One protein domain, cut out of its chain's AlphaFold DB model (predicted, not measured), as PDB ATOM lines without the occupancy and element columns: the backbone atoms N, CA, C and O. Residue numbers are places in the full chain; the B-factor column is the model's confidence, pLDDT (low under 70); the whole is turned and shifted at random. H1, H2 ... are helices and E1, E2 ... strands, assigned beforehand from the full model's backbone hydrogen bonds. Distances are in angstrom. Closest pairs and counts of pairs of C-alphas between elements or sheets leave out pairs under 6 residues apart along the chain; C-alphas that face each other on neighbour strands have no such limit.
ATOM      1  N   MET A 295      -4.824  49.164 102.062       87.25
ATOM      2  CA  MET A 295      -5.729  48.034 102.240       87.25
ATOM      3  C   MET A 295      -6.109  47.814 103.701       87.25
ATOM      4  O   MET A 295      -5.281  47.888 104.608       87.25
ATOM      5  N   GLN A 296      -7.378  47.469 103.901       89.88
ATOM      6  CA  GLN A 296      -7.912  46.969 105.163       89.88
ATOM      7  C   GLN A 296      -8.142  45.464 105.048       89.88
ATOM      8  O   GLN A 296      -8.488  44.970 103.969       89.88
ATOM      9  N   TRP A 297      -7.972  44.741 106.154       90.94
ATOM     10  CA  TRP A 297      -8.387  43.345 106.213       90.94
ATOM     11  C   TRP A 297      -9.896  43.227 105.975       90.94
ATOM     12  O   TRP A 297     -10.670  44.059 106.446       90.94
ATOM     13  N   SER A 298     -10.319  42.218 105.213       89.19
ATOM     14  CA  SER A 298     -11.718  42.040 104.805       89.19
ATOM     15  C   SER A 298     -12.175  40.600 104.994       89.19
ATOM     16  O   SER A 298     -11.355  39.684 104.962       89.19
ATOM     17  N   ASP A 299     -13.489  40.383 105.065       86.88
ATOM     18  CA  ASP A 299     -14.091  39.041 105.141       86.88
ATOM     19  C   ASP A 299     -13.673  38.126 103.974       86.88
ATOM     20  O   ASP A 299     -13.675  36.902 104.088       86.88
ATOM     21  N   ALA A 300     -13.319  38.704 102.819       86.50
ATOM     22  CA  ALA A 300     -12.802  37.943 101.686       86.50
ATOM     23  C   ALA A 300     -11.377  37.423 101.943       86.50
ATOM     24  O   ALA A 300     -11.067  36.296 101.557       86.50
ATOM     25  N   LEU A 301     -10.538  38.221 102.612       91.38
ATOM     26  CA  LEU A 301      -9.185  37.831 103.011       91.38
ATOM     27  C   LEU A 301      -9.190  36.844 104.176       91.38
ATOM     28  O   LEU A 301      -8.302  36.005 104.244       91.38
ATOM     29  N   GLU A 302     -10.216  36.858 105.020       90.25
ATOM     30  CA  GLU A 302     -10.367  35.877 106.102       90.25
ATOM     31  C   GLU A 302     -10.384  34.432 105.580       90.25
ATOM     32  O   GLU A 302      -9.783  33.521 106.148       90.25
ATOM     33  N   LYS A 303     -10.973  34.227 104.396       88.44
ATOM     34  CA  LYS A 303     -11.005  32.918 103.733       88.44
ATOM     35  C   LYS A 303      -9.633  32.431 103.288       88.44
ATOM     36  O   LYS A 303      -9.520  31.282 102.872       88.44
ATOM     37  N   VAL A 304      -8.581  33.255 103.319       90.75
ATOM     38  CA  VAL A 304      -7.218  32.848 102.934       90.75
ATOM     39  C   VAL A 304      -6.716  31.691 103.790       90.75
ATOM     40  O   VAL A 304      -6.026  30.832 103.246       90.75
ATOM     41  N   PHE A 305      -7.118  31.599 105.059       90.75
ATOM     42  CA  PHE A 305      -6.644  30.556 105.975       90.75
ATOM     43  C   PHE A 305      -7.196  29.154 105.685       90.75
ATOM     44  O   PHE A 305      -6.606  28.165 106.126       90.75
ATOM     45  N   GLU A 306      -8.272  29.053 104.904       90.62
ATOM     46  CA  GLU A 306      -8.807  27.779 104.422       90.62
ATOM     47  C   GLU A 306      -7.869  27.161 103.376       90.62
ATOM     48  O   GLU A 306      -7.451  27.830 102.428       90.62
ATOM     49  N   ASP A 307      -7.561  25.871 103.490       91.38
ATOM     50  CA  ASP A 307      -6.758  25.200 102.468       91.38
ATOM     51  C   ASP A 307      -7.489  25.174 101.108       91.38
ATOM     52  O   ASP A 307      -8.707  24.974 101.054       91.38
ATOM     53  N   PRO A 308      -6.775  25.376  99.984       94.38
ATOM     54  CA  PRO A 308      -7.386  25.328  98.663       94.38
ATOM     55  C   PRO A 308      -7.888  23.919  98.331       94.38
ATOM     56  O   PRO A 308      -7.243  22.913  98.631       94.38
ATOM     57  N   ALA A 309      -9.024  23.847  97.636       94.88
ATOM     58  CA  ALA A 309      -9.484  22.606  97.025       94.88
ATOM     59  C   ALA A 309      -8.640  22.268  95.775       94.88
ATOM     60  O   ALA A 309      -8.126  23.188  95.126       94.88
ATOM     61  N   PRO A 310      -8.528  20.984  95.383       96.12
ATOM     62  CA  PRO A 310      -7.817  20.598  94.165       96.12
ATOM     63  C   PRO A 310      -8.394  21.287  92.920       96.12
ATOM     64  O   PRO A 310      -9.611  21.298  92.721       96.12
ATOM     65  N   ASN A 311      -7.524  21.817  92.058       94.56
ATOM     66  CA  ASN A 311      -7.862  22.585  90.851       94.56
ATOM     67  C   ASN A 311      -8.742  23.827  91.101       94.56
ATOM     68  O   ASN A 311      -9.517  24.233  90.228       94.56
ATOM     69  N   SER A 312      -8.655  24.428  92.290       93.88
ATOM     70  CA  SER A 312      -9.349  25.683  92.588       93.88
ATOM     71  C   SER A 312      -8.653  26.876  91.931       93.88
ATOM     72  O   SER A 312      -7.455  26.853  91.649       93.88
ATOM     73  N   GLN A 313      -9.421  27.935  91.659       92.00
ATOM     74  CA  GLN A 313      -8.833  29.194  91.211       92.00
ATOM     75  C   GLN A 313      -8.024  29.818  92.354       92.00
ATOM     76  O   GLN A 313      -8.503  29.805  93.493       92.00
ATOM     77  N   PRO A 314      -6.835  30.379  92.071       92.69
ATOM     78  CA  PRO A 314      -6.055  31.039  93.099       92.69
ATOM     79  C   PRO A 314      -6.817  32.188  93.755       92.69
ATOM     80  O   PRO A 314      -7.477  32.978  93.079       92.69
ATOM     81  N   LYS A 315      -6.704  32.294  95.081       93.44
ATOM     82  CA  LYS A 315      -7.217  33.454  95.816       93.44
ATOM     83  C   LYS A 315      -6.390  34.677  95.428       93.44
ATOM     84  O   LYS A 315      -5.188  34.557  95.188       93.44
ATOM     85  N   THR A 316      -7.015  35.845  95.392       94.19
ATOM     86  CA  THR A 316      -6.343  37.107  95.071       94.19
ATOM     87  C   THR A 316      -6.447  38.090  96.228       94.19
ATOM     88  O   THR A 316      -7.390  38.037  97.015       94.19
ATOM     89  N   LEU A 317      -5.468  38.989  96.332       92.06
ATOM     90  CA  LEU A 317      -5.394  39.990  97.401       92.06
ATOM     91  C   LEU A 317      -6.591  40.962  97.374       92.06
ATOM     92  O   LEU A 317      -7.100  41.375  98.409       92.06
ATOM     93  N   TYR A 318      -7.070  41.288  96.179       89.88
ATOM     94  CA  TYR A 318      -8.319  41.997  95.901       89.88
ATOM     95  C   TYR A 318      -8.850  41.524  94.539       89.88
ATOM     96  O   TYR A 318      -8.214  40.698  93.875       89.88
ATOM     97  N   GLU A 319     -10.022  41.993  94.113       87.38
ATOM     98  CA  GLU A 319     -10.614  41.590  92.831       87.38
ATOM     99  C   GLU A 319      -9.673  41.908  91.653       87.38
ATOM    100  O   GLU A 319      -9.246  43.048  91.489       87.38
ATOM    101  N   ASN A 320      -9.337  40.895  90.843       84.88
ATOM    102  CA  ASN A 320      -8.344  40.976  89.755       84.88
ATOM    103  C   ASN A 320      -6.939  41.430  90.198       84.88
ATOM    104  O   ASN A 320      -6.155  41.922  89.386       84.88
ATOM    105  N   GLY A 321      -6.636  41.289  91.486       89.88
ATOM    106  CA  GLY A 321      -5.354  41.637  92.067       89.88
ATOM    107  C   GLY A 321      -4.318  40.508  92.008       89.88
ATOM    108  O   GLY A 321      -4.526  39.477  91.364       89.88
ATOM    109  N   PRO A 322      -3.204  40.693  92.729       93.50
ATOM    110  CA  PRO A 322      -2.136  39.710  92.876       93.50
ATOM    111  C   PRO A 322      -2.656  38.367  93.381       93.50
ATOM    112  O   PRO A 322      -3.504  38.320  94.275       93.50
ATOM    113  N   GLN A 323      -2.102  37.281  92.850       95.69
ATOM    114  CA  GLN A 323      -2.381  35.931  93.327       95.69
ATOM    115  C   GLN A 323      -1.741  35.723  94.700       95.69
ATOM    116  O   GLN A 323      -0.552  35.972  94.856       95.69
ATOM    117  N   ILE A 324      -2.489  35.187  95.663       96.38
ATOM    118  CA  ILE A 324      -1.974  34.782  96.974       96.38
ATOM    119  C   ILE A 324      -1.398  33.369  96.861       96.38
ATOM    120  O   ILE A 324      -2.118  32.410  96.576       96.38
ATOM    121  N   LEU A 325      -0.100  33.236  97.104       96.12
ATOM    122  CA  LEU A 325       0.640  31.975  97.150       96.12
ATOM    123  C   LEU A 325       0.635  31.331  98.536       96.12
ATOM    124  O   LEU A 325       0.912  30.140  98.658       96.12
ATOM    125  N   GLY A 326       0.355  32.106  99.576       95.94
ATOM    126  CA  GLY A 326       0.504  31.653 100.945       95.94
ATOM    127  C   GLY A 326       0.503  32.801 101.937       95.94
ATOM    128  O   GLY A 326       0.110  33.926 101.618       95.94
ATOM    129  N   TYR A 327       0.977  32.514 103.139       95.88
ATOM    130  CA  TYR A 327       1.247  33.529 104.140       95.88
ATOM    131  C   TYR A 327       2.405  33.121 105.037       95.88
ATOM    132  O   TYR A 327       2.738  31.941 105.169       95.88
ATOM    133  N   HIS A 328       2.965  34.097 105.736       94.88
ATOM    134  CA  HIS A 328       3.933  33.844 106.785       94.88
ATOM    135  C   HIS A 328       3.796  34.836 107.933       94.88
ATOM    136  O   HIS A 328       3.348  35.968 107.764       94.88
ATOM    137  N   PHE A 329       4.228  34.419 109.115       93.44
ATOM    138  CA  PHE A 329       4.335  35.296 110.273       93.44
ATOM    139  C   PHE A 329       5.446  34.811 111.200       93.44
ATOM    140  O   PHE A 329       5.832  33.640 111.194       93.44
ATOM    141  N   ASP A 330       5.955  35.740 111.999       91.94
ATOM    142  CA  ASP A 330       7.033  35.481 112.943       91.94
ATOM    143  C   ASP A 330       6.457  35.344 114.366       91.94
ATOM    144  O   ASP A 330       5.479  36.005 114.728       91.94
ATOM    145  N   LYS A 331       7.068  34.494 115.192       89.56
ATOM    146  CA  LYS A 331       6.769  34.343 116.622       89.56
ATOM    147  C   LYS A 331       8.074  34.273 117.416       89.56
ATOM    148  O   LYS A 331       9.053  33.669 116.977       89.56
ATOM    149  N   GLN A 332       8.091  34.911 118.585       89.44
ATOM    150  CA  GLN A 332       9.168  34.738 119.560       89.44
ATOM    151  C   GLN A 332       8.991  33.399 120.276       89.44
ATOM    152  O   GLN A 332       7.931  33.139 120.839       89.44
ATOM    153  N   MET A 333      10.034  32.577 120.272       88.06
ATOM    154  CA  MET A 333      10.047  31.236 120.845       88.06
ATOM    155  C   MET A 333      11.173  31.097 121.876       88.06
ATOM    156  O   MET A 333      12.266  31.628 121.657       88.06
ATOM    157  N   PRO A 334      10.946  30.373 122.986       88.81
ATOM    158  CA  PRO A 334      11.969  30.129 123.993       88.81
ATOM    159  C   PRO A 334      13.060  29.181 123.480       88.81
ATOM    160  O   PRO A 334      12.780  28.118 122.915       88.81
ATOM    161  N   LEU A 335      14.314  29.546 123.737       88.75
ATOM    162  CA  LEU A 335      15.481  28.724 123.443       88.75
ATOM    163  C   LEU A 335      15.687  27.647 124.511       88.75
ATOM    164  O   LEU A 335      15.492  27.870 125.708       88.75
ATOM    165  N   HIS A 336      16.134  26.484 124.054       89.06
ATOM    166  CA  HIS A 336      16.427  25.307 124.853       89.06
ATOM    167  C   HIS A 336      17.806  24.744 124.512       89.06
ATOM    168  O   HIS A 336      18.278  24.828 123.374       89.06
ATOM    169  N   VAL A 337      18.425  24.128 125.514       87.38
ATOM    170  CA  VAL A 337      19.645  23.329 125.387       87.38
ATOM    171  C   VAL A 337      19.360  21.900 125.826       87.38
ATOM    172  O   VAL A 337      18.564  21.677 126.741       87.38
ATOM    173  N   PHE A 338      20.003  20.940 125.167       84.19
ATOM    174  CA  PHE A 338      19.951  19.540 125.568       84.19
ATOM    175  C   PHE A 338      21.169  19.217 126.434       84.19
ATOM    176  O   PHE A 338      22.307  19.305 125.971       84.19
ATOM    177  N   SER A 339      20.935  18.855 127.691       83.00
ATOM    178  CA  SER A 339      21.979  18.471 128.645       83.00
ATOM    179  C   SER A 339      21.456  17.384 129.573       83.00
ATOM    180  O   SER A 339      20.295  17.427 129.968       83.00
ATOM    181  N   ASP A 340      22.302  16.414 129.921       81.88
ATOM    182  CA  ASP A 340      21.958  15.318 130.840       81.88
ATOM    183  C   ASP A 340      20.681  14.543 130.450       81.88
ATOM    184  O   ASP A 340      19.929  14.071 131.302       81.88
ATOM    185  N   GLY A 341      20.434  14.398 129.143       79.44
ATOM    186  CA  GLY A 341      19.274  13.678 128.617       79.44
ATOM    187  C   GLY A 341      17.958  14.458 128.675       79.44
ATOM    188  O   GLY A 341      16.905  13.855 128.492       79.44
ATOM    189  N   GLN A 342      17.993  15.766 128.955       85.38
ATOM    190  CA  GLN A 342      16.797  16.599 129.075       85.38
ATOM    191  C   GLN A 342      16.936  17.944 128.358       85.38
ATOM    192  O   GLN A 342      17.996  18.575 128.340       85.38
ATOM    193  N   TRP A 343      15.815  18.412 127.814       85.12
ATOM    194  CA  TRP A 343      15.667  19.758 127.272       85.12
ATOM    195  C   TRP A 343      15.421  20.761 128.398       85.12
ATOM    196  O   TRP A 343      14.447  20.644 129.139       85.12
ATOM    197  N   THR A 344      16.281  21.771 128.514       88.50
ATOM    198  CA  THR A 344      16.160  22.825 129.531       88.50
ATOM    199  C   THR A 344      16.094  24.195 128.870       88.50
ATOM    200  O   THR A 344      16.912  24.512 128.005       88.50
ATOM    201  N   ALA A 345      15.126  25.019 129.276       87.81
ATOM    202  CA  ALA A 345      14.993  26.388 128.789       87.81
ATOM    203  C   ALA A 345      16.193  27.243 129.225       87.81
ATOM    204  O   ALA A 345      16.599  27.219 130.386       87.81
ATOM    205  N   THR A 346      16.734  28.045 128.310       86.19
ATOM    206  CA  THR A 346      17.888  28.918 128.588       86.19
ATOM    207  C   THR A 346      17.490  30.256 129.214       86.19
ATOM    208  O   THR A 346      18.349  31.009 129.670       86.19
ATOM    209  N   GLY A 347      16.192  30.585 129.203       84.50
ATOM    210  CA  GLY A 347      15.672  31.908 129.564       84.50
ATOM    211  C   GLY A 347      15.852  32.973 128.474       84.50
ATOM    212  O   GLY A 347      15.506  34.130 128.700       84.50
ATOM    213  N   GLN A 348      16.381  32.603 127.304       86.62
ATOM    214  CA  GLN A 348      16.487  33.468 126.127       86.62
ATOM    215  C   GLN A 348      15.413  33.116 125.094       86.62
ATOM    216  O   GLN A 348      14.941  31.982 125.048       86.62
ATOM    217  N   ASN A 349      15.071  34.076 124.233       87.06
ATOM    218  CA  ASN A 349      14.124  33.884 123.137       87.06
ATOM    219  C   ASN A 349      14.809  34.070 121.783       87.06
ATOM    220  O   ASN A 349      15.826  34.754 121.666       87.06
ATOM    221  N   THR A 350      14.215  33.484 120.751       86.94
ATOM    222  CA  THR A 350      14.590  33.715 119.361       86.94
ATOM    223  C   THR A 350      13.358  33.834 118.475       86.94
ATOM    224  O   THR A 350      12.256  33.474 118.878       86.94
ATOM    225  N   THR A 351      13.532  34.328 117.256       89.62
ATOM    226  CA  THR A 351      12.429  34.492 116.310       89.62
ATOM    227  C   THR A 351      12.354  33.287 115.384       89.62
ATOM    228  O   THR A 351      13.336  32.944 114.724       89.62
ATOM    229  N   VAL A 352      11.177  32.684 115.276       90.00
ATOM    230  CA  VAL A 352      10.882  31.633 114.298       90.00
ATOM    231  C   VAL A 352       9.762  32.119 113.390       90.00
ATOM    232  O   VAL A 352       8.764  32.668 113.851       90.00
ATOM    233  N   ARG A 353       9.942  31.921 112.091       92.06
ATOM    234  CA  ARG A 353       8.937  32.149 111.062       92.06
ATOM    235  C   ARG A 353       8.239  30.845 110.729       92.06
ATOM    236  O   ARG A 353       8.923  29.865 110.438       92.06
ATOM    237  N   LEU A 354       6.917  30.887 110.652       93.00
ATOM    238  CA  LEU A 354       6.126  29.911 109.914       93.00
ATOM    239  C   LEU A 354       5.784  30.486 108.546       93.00
ATOM    240  O   LEU A 354       5.386  31.646 108.448       93.00
ATOM    241  N   GLN A 355       5.916  29.674 107.504       93.50
ATOM    242  CA  GLN A 355       5.456  29.986 106.157       93.50
ATOM    243  C   GLN A 355       4.547  28.864 105.657       93.50
ATOM    244  O   GLN A 355       4.956  27.709 105.584       93.50
ATOM    245  N   LYS A 356       3.315  29.210 105.290       93.88
ATOM    246  CA  LYS A 356       2.336  28.310 104.684       93.88
ATOM    247  C   LYS A 356       2.235  28.624 103.197       93.88
ATOM    248  O   LYS A 356       1.914  29.747 102.831       93.88
ATOM    249  N   THR A 357       2.511  27.642 102.345       94.44
ATOM    250  CA  THR A 357       2.448  27.750 100.878       94.44
ATOM    251  C   THR A 357       1.285  26.915 100.355       94.44
ATOM    252  O   THR A 357       1.164  25.744 100.707       94.44
ATOM    253  N   PHE A 358       0.425  27.498  99.528       95.38
ATOM    254  CA  PHE A 358      -0.766  26.848  98.986       95.38
ATOM    255  C   PHE A 358      -0.464  26.037  97.723       95.38
ATOM    256  O   PHE A 358       0.254  26.501  96.838       95.38
ATOM    257  N   ASP A 359      -1.075  24.856  97.611       95.06
ATOM    258  CA  ASP A 359      -1.083  24.054  96.385       95.06
ATOM    259  C   ASP A 359      -2.492  24.066  95.779       95.06
ATOM    260  O   ASP A 359      -3.355  23.256  96.112       95.06
ATOM    261  N   TYR A 360      -2.747  25.008  94.872       93.88
ATOM    262  CA  TYR A 360      -4.041  25.112  94.188       93.88
ATOM    263  C   TYR A 360      -4.297  23.974  93.190       93.88
ATOM    264  O   TYR A 360      -5.447  23.723  92.826       93.88
ATOM    265  N   GLN A 361      -3.249  23.281  92.735       94.00
ATOM    266  CA  GLN A 361      -3.372  22.204  91.758       94.00
ATOM    267  C   GLN A 361      -3.821  20.913  92.444       94.00
ATOM    268  O   GLN A 361      -4.844  20.338  92.065       94.00
ATOM    269  N   ASN A 362      -3.095  20.478  93.474       94.88
ATOM    270  CA  ASN A 362      -3.377  19.229  94.183       94.88
ATOM    271  C   ASN A 362      -4.297  19.419  95.398       94.88
ATOM    272  O   ASN A 362      -4.840  18.439  95.906       94.88
ATOM    273  N   GLY A 363      -4.522  20.666  95.816       93.62
ATOM    274  CA  GLY A 363      -5.229  21.012  97.042       93.62
ATOM    275  C   GLY A 363      -4.319  20.944  98.269       93.62
ATOM    276  O   GLY A 363      -3.287  20.274  98.271       93.62
ATOM    277  N   GLY A 364      -4.727  21.627  99.337       93.19
ATOM    278  CA  GLY A 364      -3.961  21.675 100.579       93.19
ATOM    279  C   GLY A 364      -2.827  22.701 100.573       93.19
ATOM    280  O   GLY A 364      -2.772  23.639  99.772       93.19
ATOM    281  N   SER A 365      -1.920  22.541 101.529       91.88
ATOM    282  CA  SER A 365      -0.829  23.474 101.770       91.88
ATOM    283  C   SER A 365       0.389  22.777 102.368       91.88
ATOM    284  O   SER A 365       0.300  21.686 102.931       91.88
ATOM    285  N   LYS A 366       1.546  23.424 102.246       90.12
ATOM    286  CA  LYS A 366       2.803  23.020 102.873       90.12
ATOM    287  C   LYS A 366       3.218  24.075 103.885       90.12
ATOM    288  O   LYS A 366       3.322  25.248 103.533       90.12
ATOM    289  N   ILE A 367       3.504  23.652 105.109       88.88
ATOM    290  CA  ILE A 367       4.092  24.506 106.139       88.88
ATOM    291  C   ILE A 367       5.606  24.289 106.148       88.88
ATOM    292  O   ILE A 367       6.074  23.160 106.020       88.88
ATOM    293  N   THR A 368       6.374  25.366 106.267       88.94
ATOM    294  CA  THR A 368       7.820  25.358 106.508       88.94
ATOM    295  C   THR A 368       8.155  26.308 107.648       88.94
ATOM    296  O   THR A 368       7.436  27.277 107.904       88.94
ATOM    297  N   PHE A 369       9.267  26.041 108.331       88.88
ATOM    298  CA  PHE A 369       9.750  26.890 109.413       88.88
ATOM    299  C   PHE A 369      11.128  27.455 109.093       88.88
ATOM    300  O   PHE A 369      11.943  26.836 108.406       88.88
ATOM    301  N   SER A 370      11.403  28.660 109.578       88.31
ATOM    302  CA  SER A 370      12.714  29.289 109.451       88.31
ATOM    303  C   SER A 370      13.108  29.992 110.737       88.31
ATOM    304  O   SER A 370      12.302  30.687 111.347       88.31
ATOM    305  N   HIS A 371      14.367  29.867 111.126       86.94
ATOM    306  CA  HIS A 371      14.968  30.728 112.132       86.94
ATOM    307  C   HIS A 371      15.127  32.129 111.533       86.94
ATOM    308  O   HIS A 371      15.454  32.257 110.354       86.94
ATOM    309  N   VAL A 372      14.856  33.188 112.297       85.81
ATOM    310  CA  VAL A 372      15.064  34.574 111.856       85.81
ATOM    311  C   VAL A 372      16.081  35.225 112.779       85.81
ATOM    312  O   VAL A 372      15.757  35.669 113.880       85.81
ATOM    313  N   ALA A 373      17.329  35.253 112.323       76.00
ATOM    314  CA  ALA A 373      18.471  35.715 113.099       76.00
ATOM    315  C   ALA A 373      19.537  36.332 112.186       76.00
ATOM    316  O   ALA A 373      19.570  36.034 110.988       76.00
ATOM    317  N   PRO A 374      20.399  37.216 112.701       68.12
ATOM    318  CA  PRO A 374      21.526  37.713 111.928       68.12
ATOM    319  C   PRO A 374      22.569  36.607 111.721       68.12
ATOM    320  O   PRO A 374      22.777  35.768 112.594       68.12
ATOM    321  N   LEU A 375      23.217  36.600 110.550       58.44
ATOM    322  CA  LEU A 375      24.294  35.647 110.230       58.44
ATOM    323  C   LEU A 375      25.581  35.929 111.019       58.44
ATOM    324  O   LEU A 375      26.362  35.019 111.279       58.44
ATOM    325  N   LEU A 376      25.794  37.193 111.385       60.12
ATOM    326  CA  LEU A 376      26.955  37.698 112.113       60.12
ATOM    327  C   LEU A 376      26.483  38.710 113.162       60.12
ATOM    328  O   LEU A 376      25.446  39.354 112.992       60.12
ATOM    329  N   GLU A 377      27.236  38.866 114.247       56.16
ATOM    330  CA  GLU A 377      26.935  39.876 115.262       56.16
ATOM    331  C   GLU A 377      26.931  41.283 114.635       56.16
ATOM    332  O   GLU A 377      27.861  41.657 113.926       56.16
ATOM    333  N   GLY A 378      25.858  42.047 114.862       56.44
ATOM    334  CA  GLY A 378      25.670  43.384 114.284       56.44
ATOM    335  C   GLY A 378      25.040  43.423 112.884       56.44
ATOM    336  O   GLY A 378      24.630  44.499 112.459       56.44
ATOM    337  N   ALA A 379      24.893  42.284 112.198       61.53
ATOM    338  CA  ALA A 379      24.249  42.224 110.885       61.53
ATOM    339  C   ALA A 379      22.711  42.277 110.974       61.53
ATOM    340  O   ALA A 379      22.103  42.029 112.019       61.53
ATOM    341  N   THR A 380      22.055  42.546 109.842       66.00
ATOM    342  CA  THR A 380      20.590  42.446 109.730       66.00
ATOM    343  C   THR A 380      20.131  40.984 109.844       66.00
ATOM    344  O   THR A 380      20.762  40.078 109.299       66.00
ATOM    345  N   ALA A 381      19.004  40.743 110.524       71.62
ATOM    346  CA  ALA A 381      18.411  39.412 110.623       71.62
ATOM    347  C   ALA A 381      17.904  38.899 109.266       71.62
ATOM    348  O   ALA A 381      17.246  39.625 108.520       71.62
ATOM    349  N   VAL A 382      18.176  37.627 108.970       70.81
ATOM    350  CA  VAL A 382      17.737  36.947 107.744       70.81
ATOM    351  C   VAL A 382      17.015  35.642 108.081       70.81
ATOM    352  O   VAL A 382      17.072  35.167 109.213       70.81
ATOM    353  N   ALA A 383      16.273  35.105 107.113       80.56
ATOM    354  CA  ALA A 383      15.569  33.831 107.234       80.56
ATOM    355  C   ALA A 383      16.505  32.664 106.926       80.56
ATOM    356  O   ALA A 383      17.126  32.664 105.866       80.56
ATOM    357  N   HIS A 384      16.516  31.636 107.767       78.94
ATOM    358  CA  HIS A 384      17.288  30.414 107.542       78.94
ATOM    359  C   HIS A 384      16.351  29.225 107.740       78.94
ATOM    360  O   HIS A 384      15.736  29.145 108.806       78.94
ATOM    361  N   PRO A 385      16.187  28.322 106.761       83.12
ATOM    362  CA  PRO A 385      15.317  27.163 106.922       83.12
ATOM    363  C   PRO A 385      15.697  26.328 108.149       83.12
ATOM    364  O   PRO A 385      16.869  26.025 108.359       83.12
ATOM    365  N   LEU A 386      14.701  25.932 108.941       83.31
ATOM    366  CA  LEU A 386      14.872  24.909 109.968       83.31
ATOM    367  C   LEU A 386      14.719  23.549 109.287       83.31
ATOM    368  O   LEU A 386      13.638  23.228 108.795       83.31
ATOM    369  N   THR A 387      15.801  22.776 109.215       80.25
ATOM    370  CA  THR A 387      15.812  21.467 108.533       80.25
ATOM    371  C   THR A 387      15.893  20.289 109.491       80.25
ATOM    372  O   THR A 387      15.446  19.199 109.133       80.25
ATOM    373  N   ASN A 388      16.426  20.519 110.693       82.06
ATOM    374  CA  ASN A 388      16.740  19.481 111.665       82.06
ATOM    375  C   ASN A 388      15.785  19.580 112.852       82.06
ATOM    376  O   ASN A 388      15.728  20.613 113.533       82.06
ATOM    377  N   PHE A 389      15.047  18.499 113.082       84.94
ATOM    378  CA  PHE A 389      14.092  18.375 114.172       84.94
ATOM    379  C   PHE A 389      14.382  17.120 114.983       84.94
ATOM    380  O   PHE A 389      14.752  16.080 114.435       84.94
ATOM    381  N   PHE A 390      14.162  17.233 116.285       83.12
ATOM    382  CA  PHE A 390      14.431  16.196 117.267       83.12
ATOM    383  C   PHE A 390      13.196  15.957 118.118       83.12
ATOM    384  O   PHE A 390      12.492  16.900 118.485       83.12
ATOM    385  N   ASP A 391      12.946  14.697 118.446       80.88
ATOM    386  CA  ASP A 391      11.899  14.336 119.391       80.88
ATOM    387  C   ASP A 391      12.305  14.776 120.804       80.88
ATOM    388  O   ASP A 391      13.488  14.712 121.166       80.88
ATOM    389  N   ALA A 392      11.333  15.199 121.611       74.56
ATOM    390  CA  ALA A 392      11.554  15.624 122.990       74.56
ATOM    391  C   ALA A 392      12.223  14.525 123.836       74.56
ATOM    392  O   ALA A 392      13.038  14.828 124.708       74.56
ATOM    393  N   ASP A 393      11.926  13.260 123.530       72.19
ATOM    394  CA  ASP A 393      12.433  12.087 124.250       72.19
ATOM    395  C   ASP A 393      13.723  11.503 123.641       72.19
ATOM    396  O   ASP A 393      14.285  10.531 124.156       72.19
ATOM    397  N   SER A 394      14.207  12.077 122.535       66.62
ATOM    398  CA  SER A 394      15.380  11.586 121.811       66.62
ATOM    399  C   SER A 394      16.636  12.397 122.126       66.62
ATOM    400  O   SER A 394      16.594  13.605 122.353       66.62
ATOM    401  N   THR A 395      17.790  11.726 122.116       68.62
ATOM    402  CA  THR A 395      19.071  12.441 122.066       68.62
ATOM    403  C   THR A 395      19.202  13.091 120.685       68.62
ATOM    404  O   THR A 395      18.928  12.401 119.701       68.62
ATOM    405  N   PRO A 396      19.637  14.363 120.571       66.44
ATOM    406  CA  PRO A 396      19.929  14.994 119.286       66.44
ATOM    407  C   PRO A 396      21.116  14.300 118.606       66.44
ATOM    408  O   PRO A 396      22.269  14.699 118.749       66.44
ATOM    409  N   SER A 397      20.855  13.180 117.942       59.69
ATOM    410  CA  SER A 397      21.873  12.377 117.260       59.69
ATOM    411  C   SER A 397      21.403  11.815 115.922       59.69
ATOM    412  O   SER A 397      22.218  11.251 115.198       59.69
ATOM    413  N   GLU A 398      20.122  11.980 115.579       56.72
ATOM    414  CA  GLU A 398      19.554  11.580 114.291       56.72
ATOM    415  C   GLU A 398      18.772  12.754 113.687       56.72
ATOM    416  O   GLU A 398      17.821  13.254 114.289       56.72
ATOM    417  N   ASP A 399      19.194  13.215 112.507       57.69
ATOM    418  CA  ASP A 399      18.480  14.241 111.751       57.69
ATOM    419  C   ASP A 399      17.167  13.648 111.225       57.69
ATOM    420  O   ASP A 399      17.156  12.870 110.266       57.69
ATOM    421  N   THR A 400      16.033  14.035 111.815       60.31
ATOM    422  CA  THR A 400      14.752  13.842 111.132       60.31
ATOM    423  C   THR A 400      14.619  14.949 110.096       60.31
ATOM    424  O   THR A 400      14.426  16.114 110.444       60.31
ATOM    425  N   LEU A 401      14.747  14.596 108.814       61.91
ATOM    426  CA  LEU A 401      14.552  15.547 107.719       61.91
ATOM    427  C   LEU A 401      13.122  16.103 107.760       61.91
ATOM    428  O   LEU A 401      12.161  15.330 107.759       61.91
ATOM    429  N   PHE A 402      12.993  17.436 107.735       65.62
ATOM    430  CA  PHE A 402      11.710  18.150 107.814       65.62
ATOM    431  C   PHE A 402      10.628  17.621 106.856       65.62
ATOM    432  O   PHE A 402       9.453  17.584 107.208       65.62
ATOM    433  N   GLU A 403      11.016  17.165 105.663       64.00
ATOM    434  CA  GLU A 403      10.094  16.652 104.638       64.00
ATOM    435  C   GLU A 403       9.277  15.428 105.085       64.00
ATOM    436  O   GLU A 403       8.231  15.151 104.503       64.00
ATOM    437  N   ASN A 404       9.723  14.722 106.128       62.81
ATOM    438  CA  ASN A 404       9.060  13.534 106.666       62.81
ATOM    439  C   ASN A 404       8.204  13.823 107.913       62.81
ATOM    440  O   ASN A 404       7.622  12.898 108.481       62.81
ATOM    441  N   ILE A 405       8.130  15.081 108.363       67.75
ATOM    442  CA  ILE A 405       7.427  15.462 109.592       67.75
ATOM    443  C   ILE A 405       5.974  15.811 109.277       67.75
ATOM    444  O   ILE A 405       5.688  16.773 108.570       67.75
ATOM    445  N   THR A 406       5.040  15.050 109.850       67.81
ATOM    446  CA  THR A 406       3.593  15.302 109.721       67.81
ATOM    447  C   THR A 406       3.001  16.077 110.898       67.81
ATOM    448  O   THR A 406       1.877  16.557 110.800       67.81
ATOM    449  N   ASN A 407       3.715  16.172 112.022       78.75
ATOM    450  CA  ASN A 407       3.315  16.935 113.204       78.75
ATOM    451  C   ASN A 407       4.564  17.484 113.903       78.75
ATOM    452  O   ASN A 407       5.442  16.712 114.287       78.75
ATOM    453  N   VAL A 408       4.639  18.806 114.064       82.81
ATOM    454  CA  VAL A 408       5.792  19.484 114.670       82.81
ATOM    455  C   VAL A 408       5.642  19.724 116.170       82.81
ATOM    456  O   VAL A 408       6.649  19.927 116.835       82.81
ATOM    457  N   HIS A 409       4.437  19.666 116.745       84.81
ATOM    458  CA  HIS A 409       4.188  20.097 118.130       84.81
ATOM    459  C   HIS A 409       4.796  19.164 119.201       84.81
ATOM    460  O   HIS A 409       4.791  19.478 120.386       84.81
ATOM    461  N   GLY A 410       5.353  18.014 118.820       82.56
ATOM    462  CA  GLY A 410       6.149  17.167 119.721       82.56
ATOM    463  C   GLY A 410       7.656  17.443 119.675       82.56
ATOM    464  O   GLY A 410       8.410  16.808 120.404       82.56
ATOM    465  N   LEU A 411       8.110  18.342 118.799       88.06
ATOM    466  CA  LEU A 411       9.502  18.389 118.362       88.06
ATOM    467  C   LEU A 411      10.243  19.646 118.824       88.06
ATOM    468  O   LEU A 411       9.663  20.697 119.112       88.06
ATOM    469  N   PHE A 412      11.567  19.532 118.815       88.94
ATOM    470  CA  PHE A 412      12.515  20.624 118.958       88.94
ATOM    471  C   PHE A 412      13.234  20.857 117.632       88.94
ATOM    472  O   PHE A 412      13.780  19.921 117.058       88.94
ATOM    473  N   ALA A 413      13.266  22.098 117.149       88.12
ATOM    474  CA  ALA A 413      13.976  22.457 115.923       88.12
ATOM    475  C   ALA A 413      15.341  23.079 116.241       88.12
ATOM    476  O   ALA A 413      15.455  23.890 117.163       88.12
ATOM    477  N   GLN A 414      16.374  22.730 115.475       86.06
ATOM    478  CA  GLN A 414      17.724  23.270 115.650       86.06
ATOM    479  C   GLN A 414      17.852  24.685 115.086       86.06
ATOM    480  O   GLN A 414      17.676  24.898 113.891       86.06
ATOM    481  N   CYS A 415      18.258  25.645 115.911       79.75
ATOM    482  CA  CYS A 415      18.595  26.996 115.477       79.75
ATOM    483  C   CYS A 415      20.120  27.142 115.399       79.75
ATOM    484  O   CYS A 415      20.803  27.142 116.425       79.75
ATOM    485  N   SER A 416      20.673  27.266 114.192       63.12
ATOM    486  CA  SER A 416      22.107  27.496 113.998       63.12
ATOM    487  C   SER A 416      22.403  28.990 113.858       63.12
ATOM    488  O   SER A 416      22.142  29.584 112.817       63.12
ATOM    489  N   SER A 417      23.011  29.590 114.881       50.81
ATOM    490  CA  SER A 417      23.679  30.893 114.770       50.81
ATOM    491  C   SER A 417      25.133  30.742 115.231       50.81
ATOM    492  O   SER A 417      25.470  31.038 116.377       50.81
ATOM    493  N   GLY A 418      26.000  30.206 114.369       52.28
ATOM    494  CA  GLY A 418      27.426  30.041 114.679       52.28
ATOM    495  C   GLY A 418      27.731  29.054 115.821       52.28
ATOM    496  O   GLY A 418      27.159  27.970 115.880       52.28
ATOM    497  N   LEU A 419      28.672  29.422 116.705       37.12
ATOM    498  CA  LEU A 419      29.366  28.565 117.694       37.12
ATOM    499  C   LEU A 419      28.484  27.898 118.777       37.12
ATOM    500  O   LEU A 419      29.021  27.189 119.628       37.12
ATOM    501  N   MET A 420      27.163  28.102 118.779       50.34
ATOM    502  CA  MET A 420      26.237  27.437 119.702       50.34
ATOM    503  C   MET A 420      25.038  26.846 118.955       50.34
ATOM    504  O   MET A 420      24.324  27.549 118.243       50.34
ATOM    505  N   THR A 421      24.787  25.553 119.164       66.06
ATOM    506  CA  THR A 421      23.579  24.853 118.708       66.06
ATOM    507  C   THR A 421      22.499  24.939 119.781       66.06
ATOM    508  O   THR A 421      22.467  24.127 120.707       66.06
ATOM    509  N   ASN A 422      21.621  25.933 119.660       80.19
ATOM    510  CA  ASN A 422      20.418  26.045 120.484       80.19
ATOM    511  C   ASN A 422      19.211  25.464 119.741       80.19
ATOM    512  O   ASN A 422      19.250  25.284 118.525       80.19
ATOM    513  N   HIS A 423      18.135  25.182 120.469       88.25
ATOM    514  CA  HIS A 423      16.922  24.601 119.901       88.25
ATOM    515  C   HIS A 423      15.683  25.378 120.336       88.25
ATOM    516  O   HIS A 423      15.689  26.039 121.373       88.25
ATOM    517  N   VAL A 424      14.608  25.282 119.564       89.94
ATOM    518  CA  VAL A 424      13.295  25.852 119.893       89.94
ATOM    519  C   VAL A 424      12.275  24.738 120.027       89.94
ATOM    520  O   VAL A 424      12.216  23.852 119.179       89.94
ATOM    521  N   SER A 425      11.465  24.779 121.085       89.75
ATOM    522  CA  SER A 425      10.323  23.871 121.206       89.75
ATOM    523  C   SER A 425       9.214  24.325 120.263       89.75
ATOM    524  O   SER A 425       8.814  25.487 120.303       89.75
ATOM    525  N   MET A 426       8.699  23.412 119.444       89.06
ATOM    526  CA  MET A 426       7.600  23.680 118.513       89.06
ATOM    527  C   MET A 426       6.221  23.385 119.123       89.06
ATOM    528  O   MET A 426       5.202  23.585 118.464       89.06
ATOM    529  N   ALA A 427       6.177  22.944 120.386       87.38
ATOM    530  CA  ALA A 427       4.957  22.477 121.044       87.38
ATOM    531  C   ALA A 427       3.835  23.504 121.104       87.38
ATOM    532  O   ALA A 427       2.666  23.151 120.982       87.38
ATOM    533  N   ASP A 428       4.202  24.773 121.239       86.81
ATOM    534  CA  ASP A 428       3.245  25.861 121.344       86.81
ATOM    535  C   ASP A 428       3.230  26.775 120.110       86.81
ATOM    536  O   ASP A 428       2.748  27.906 120.160       86.81
ATOM    537  N   PHE A 429       3.809  26.343 118.987       90.31
ATOM    538  CA  PHE A 429       3.802  27.142 117.762       90.31
ATOM    539  C   PHE A 429       2.454  26.980 117.030       90.31
ATOM    540  O   PHE A 429       2.139  25.855 116.655       90.31
ATOM    541  N   PRO A 430       1.659  28.048 116.814       90.44
ATOM    542  CA  PRO A 430       0.379  27.954 116.109       90.44
ATOM    543  C   PRO A 430       0.568  27.894 114.587       90.44
ATOM    544  O   PRO A 430       1.461  28.539 114.039       90.44
ATOM    545  N   ASP A 431      -0.329  27.201 113.889       86.88
ATOM    546  CA  ASP A 431      -0.342  27.128 112.419       86.88
ATOM    547  C   ASP A 431      -1.128  28.281 111.775       86.88
ATOM    548  O   ASP A 431      -0.944  28.618 110.596       86.88
ATOM    549  N   ASN A 432      -2.028  28.897 112.548       90.25
ATOM    550  CA  ASN A 432      -2.902  29.975 112.107       90.25
ATOM    551  C   ASN A 432      -2.552  31.286 112.844       90.25
ATOM    552  O   ASN A 432      -2.423  31.289 114.069       90.25
ATOM    553  N   PRO A 433      -2.401  32.414 112.121       92.12
ATOM    554  CA  PRO A 433      -1.998  33.680 112.721       92.12
ATOM    555  C   PRO A 433      -3.013  34.279 113.700       92.12
ATOM    556  O   PRO A 433      -2.625  35.191 114.419       92.12
ATOM    557  N   HIS A 434      -4.264  33.823 113.758       91.12
ATOM    558  CA  HIS A 434      -5.237  34.306 114.746       91.12
ATOM    559  C   HIS A 434      -4.906  33.907 116.184       91.12
ATOM    560  O   HIS A 434      -5.422  34.526 117.112       91.12
ATOM    561  N   TYR A 435      -4.040  32.918 116.379       91.31
ATOM    562  CA  TYR A 435      -3.729  32.369 117.692       91.31
ATOM    563  C   TYR A 435      -2.301  32.734 118.093       91.31
ATOM    564  O   TYR A 435      -1.383  32.759 117.269       91.31
ATOM    565  N   ASP A 436      -2.102  33.025 119.374       89.25
ATOM    566  CA  ASP A 436      -0.777  33.230 119.956       89.25
ATOM    567  C   ASP A 436      -0.101  31.902 120.261       89.25
ATOM    568  O   ASP A 436       1.121  31.830 120.232       89.25
ATOM    569  N   SER A 437      -0.871  30.842 120.500       90.31
ATOM    570  CA  SER A 437      -0.398  29.553 121.000       90.31
ATOM    571  C   SER A 437      -1.108  28.395 120.288       90.31
ATOM    572  O   SER A 437      -2.238  28.546 119.814       90.31
ATOM    573  N   TYR A 438      -0.461  27.231 120.196       90.62
ATOM    574  CA  TYR A 438      -1.110  26.049 119.612       90.62
ATOM    575  C   TYR A 438      -2.238  25.533 120.515       90.62
ATOM    576  O   TYR A 438      -3.262  25.058 120.027       90.62
ATOM    577  N   ALA A 439      -2.094  25.695 121.834       90.75
ATOM    578  CA  ALA A 439      -3.153  25.381 122.788       90.75
ATOM    579  C   ALA A 439      -4.430  26.197 122.516       90.75
ATOM    580  O   ALA A 439      -5.509  25.622 122.396       90.75
ATOM    581  N   ASN A 440      -4.306  27.515 122.319       90.25
ATOM    582  CA  ASN A 440      -5.449  28.380 122.004       90.25
ATOM    583  C   ASN A 440      -6.070  28.037 120.645       90.25
ATOM    584  O   ASN A 440      -7.284  28.129 120.489       90.25
ATOM    585  N   GLN A 441      -5.253  27.611 119.676       91.50
ATOM    586  CA  GLN A 441      -5.747  27.127 118.389       91.50
ATOM    587  C   GLN A 441      -6.594  25.855 118.535       91.50
ATOM    588  O   GLN A 441      -7.617  25.733 117.867       91.50
ATOM    589  N   ILE A 442      -6.199  24.917 119.402       91.12
ATOM    590  CA  ILE A 442      -6.994  23.709 119.686       91.12
ATOM    591  C   ILE A 442      -8.326  24.070 120.353       91.12
ATOM    592  O   ILE A 442      -9.356  23.487 120.013       91.12
ATOM    593  N   ASP A 443      -8.303  25.029 121.277       90.38
ATOM    594  CA  ASP A 443      -9.487  25.480 122.013       90.38
ATOM    595  C   ASP A 443     -10.365  26.468 121.213       90.38
ATOM    596  O   ASP A 443     -11.413  26.891 121.701       90.38
ATOM    597  N   ASP A 444      -9.953  26.814 119.987       89.06
ATOM    598  CA  ASP A 444     -10.588  27.789 119.090       89.06
ATOM    599  C   ASP A 444     -10.824  29.167 119.741       89.06
ATOM    600  O   ASP A 444     -11.866  29.808 119.594       89.06
ATOM    601  N   VAL A 445      -9.825  29.633 120.495       87.50
ATOM    602  CA  VAL A 445      -9.837  30.940 121.166       87.50
ATOM    603  C   VAL A 445      -8.888  31.887 120.440       87.50
ATOM    604  O   VAL A 445      -7.689  31.897 120.706       87.50
ATOM    605  N   ALA A 446      -9.412  32.689 119.512       86.94
ATOM    606  CA  ALA A 446      -8.603  33.650 118.763       86.94
ATOM    607  C   ALA A 446      -8.017  34.745 119.676       86.94
ATOM    608  O   ALA A 446      -8.738  35.432 120.403       86.94
ATOM    609  N   ASP A 447      -6.704  34.945 119.588       88.62
ATOM    610  CA  ASP A 447      -5.964  35.976 120.315       88.62
ATOM    611  C   ASP A 447      -5.832  37.271 119.512       88.62
ATOM    612  O   ASP A 447      -5.650  38.346 120.090       88.62
ATOM    613  N   PHE A 448      -5.888  37.179 118.179       88.81
ATOM    614  CA  PHE A 448      -5.569  38.279 117.278       88.81
ATOM    615  C   PHE A 448      -6.612  38.512 116.186       88.81
ATOM    616  O   PHE A 448      -7.155  37.581 115.597       88.81
ATOM    617  N   ASN A 449      -6.776  39.788 115.840       88.50
ATOM    618  CA  ASN A 449      -7.446  40.259 114.635       88.50
ATOM    619  C   ASN A 449      -6.426  40.837 113.654       88.50
ATOM    620  O   ASN A 449      -5.424  41.443 114.055       88.50
ATOM    621  N   MET A 450      -6.730  40.709 112.366       89.81
ATOM    622  CA  MET A 450      -5.954  41.342 111.308       89.81
ATOM    623  C   MET A 450      -6.515  42.733 111.000       89.81
ATOM    624  O   MET A 450      -7.727  42.944 110.985       89.81
ATOM    625  N   GLY A 451      -5.624  43.699 110.794       88.44
ATOM    626  CA  GLY A 451      -5.967  45.100 110.558       88.44
ATOM    627  C   GLY A 451      -5.491  45.602 109.202       88.44
ATOM    628  O   GLY A 451      -5.448  44.872 108.219       88.44
ATOM    629  N   GLN A 452      -5.128  46.879 109.140       87.56
ATOM    630  CA  GLN A 452      -4.633  47.501 107.913       87.56
ATOM    631  C   GLN A 452      -3.274  46.952 107.459       87.56
ATOM    632  O   GLN A 452      -2.479  46.468 108.274       87.56
ATOM    633  N   ALA A 453      -2.994  47.080 106.164       89.44
ATOM    634  CA  ALA A 453      -1.672  46.837 105.606       89.44
ATOM    635  C   ALA A 453      -0.665  47.874 106.138       89.44
ATOM    636  O   ALA A 453      -0.912  49.078 106.130       89.44
ATOM    637  N   LEU A 454       0.473  47.385 106.623       86.12
ATOM    638  CA  LEU A 454       1.542  48.131 107.285       86.12
ATOM    639  C   LEU A 454       2.933  47.808 106.734       86.12
ATOM    640  O   LEU A 454       3.929  48.236 107.313       86.12
ATOM    641  N   SER A 455       3.055  47.022 105.672       87.62
ATOM    642  CA  SER A 455       4.338  46.803 105.001       87.62
ATOM    643  C   SER A 455       4.144  46.116 103.660       87.62
ATOM    644  O   SER A 455       3.111  45.502 103.391       87.62
ATOM    645  N   LYS A 456       5.172  46.202 102.819       89.00
ATOM    646  CA  LYS A 456       5.283  45.413 101.597       89.00
ATOM    647  C   LYS A 456       6.698  44.888 101.455       89.00
ATOM    648  O   LYS A 456       7.656  45.524 101.852       89.00
ATOM    649  N   ALA A 457       6.854  43.701 100.925       86.75
ATOM    650  CA  ALA A 457       8.080  42.933 101.003       86.75
ATOM    651  C   ALA A 457       8.516  42.536  99.609       86.75
ATOM    652  O   ALA A 457       7.757  41.853  98.940       86.75
TER     653      ALA A 457
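Overview. This is residues 295 to 457 of the 474 residues of an uncharacterized protein of Corallococcus sp. CAG:1435 (UniProt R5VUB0). One antiparallel sheet of seven strands is folded back on itself and curled like part of a barrel, with E4 and E3 facing E1, E7, E6 and E5, and E2 as the hinge. The long hairpin of E1 and E2 runs along the longest axis; H1 only grazes the sheet, and H2 and E8 are outside it. The printed part has 163 residues with two named helices and eight named strands, in the order H1 E1 E2 E3 E4 E5 E6 E7 H2 E8; the sheet's order is E4 E3 E2 E1 E7 E6 E5. The class is mostly strand, and the whole is compact, with a radius of gyration of the C-alphas of 17.4 A and spans of 55 by 35 by 29 A.

Arrangement. H1, residues 299 to 305, only grazes the sheet with residues 301 to 305. E1, residues 323 to 339, bends by 58 degrees at residue 334 and forms a hairpin with E2, residues 342 to 358; N 331 and O 352 are 2.8 A apart. E2 bends by 104 degrees at residue 347. E3, residues 365 to 374, is antiparallel to E2, with N 368 and O 355 at 2.8 A. E4, residues 381 to 385, follows with N 371 and O 384 at 2.8 A; E1 to E4 are a meander, each strand the antiparallel neighbour of the one before. E4 runs on into E5, residues 388 to 391, at 67 degrees. E6, residues 411 to 417, and E7, residues 420 to 425, make a second meander with E5; N 412 and O 390 are 2.8 A apart, N 415 and O 422 2.8 A. E7 is the neighbour of E1, with N 336 and O 423 at 2.8 A. Across the fold, the closest C-alphas of E3 and E6, those of His 371 and Cys 415, are 6.2 A apart. H2, residues 438 to 442, is not on the sheet. E8, residues 448 to 457, pairs with no named strand and bends by 77 degrees at residue 452. In H2 every O i to N i+4 pair is within hydrogen-bond range; in H1 0 of 3 are, beside 2 of 4 O i to N i+3 pairs.

Along the chain. H1 begins at C-alpha 299, (-14.091, 39.041, 105.141). E1 is 46.3 A long, E2 36.3 A, E3 28.4 A and E8 21.7 A. E8 ends at C-alpha 457, (8.080, 42.933, 101.003).

Size, cuts and confidence. The C-alphas farthest apart, those of Asn 320 and Asp 340, are 57.1 A apart. The printed part has no cut. The links H1 to E1, E5 to E6 and E7 to H2 are long. The mean pLDDT of the printed part is 84.0; residues 374 to 380, 394 to 406 and 416 to 421 are under 70.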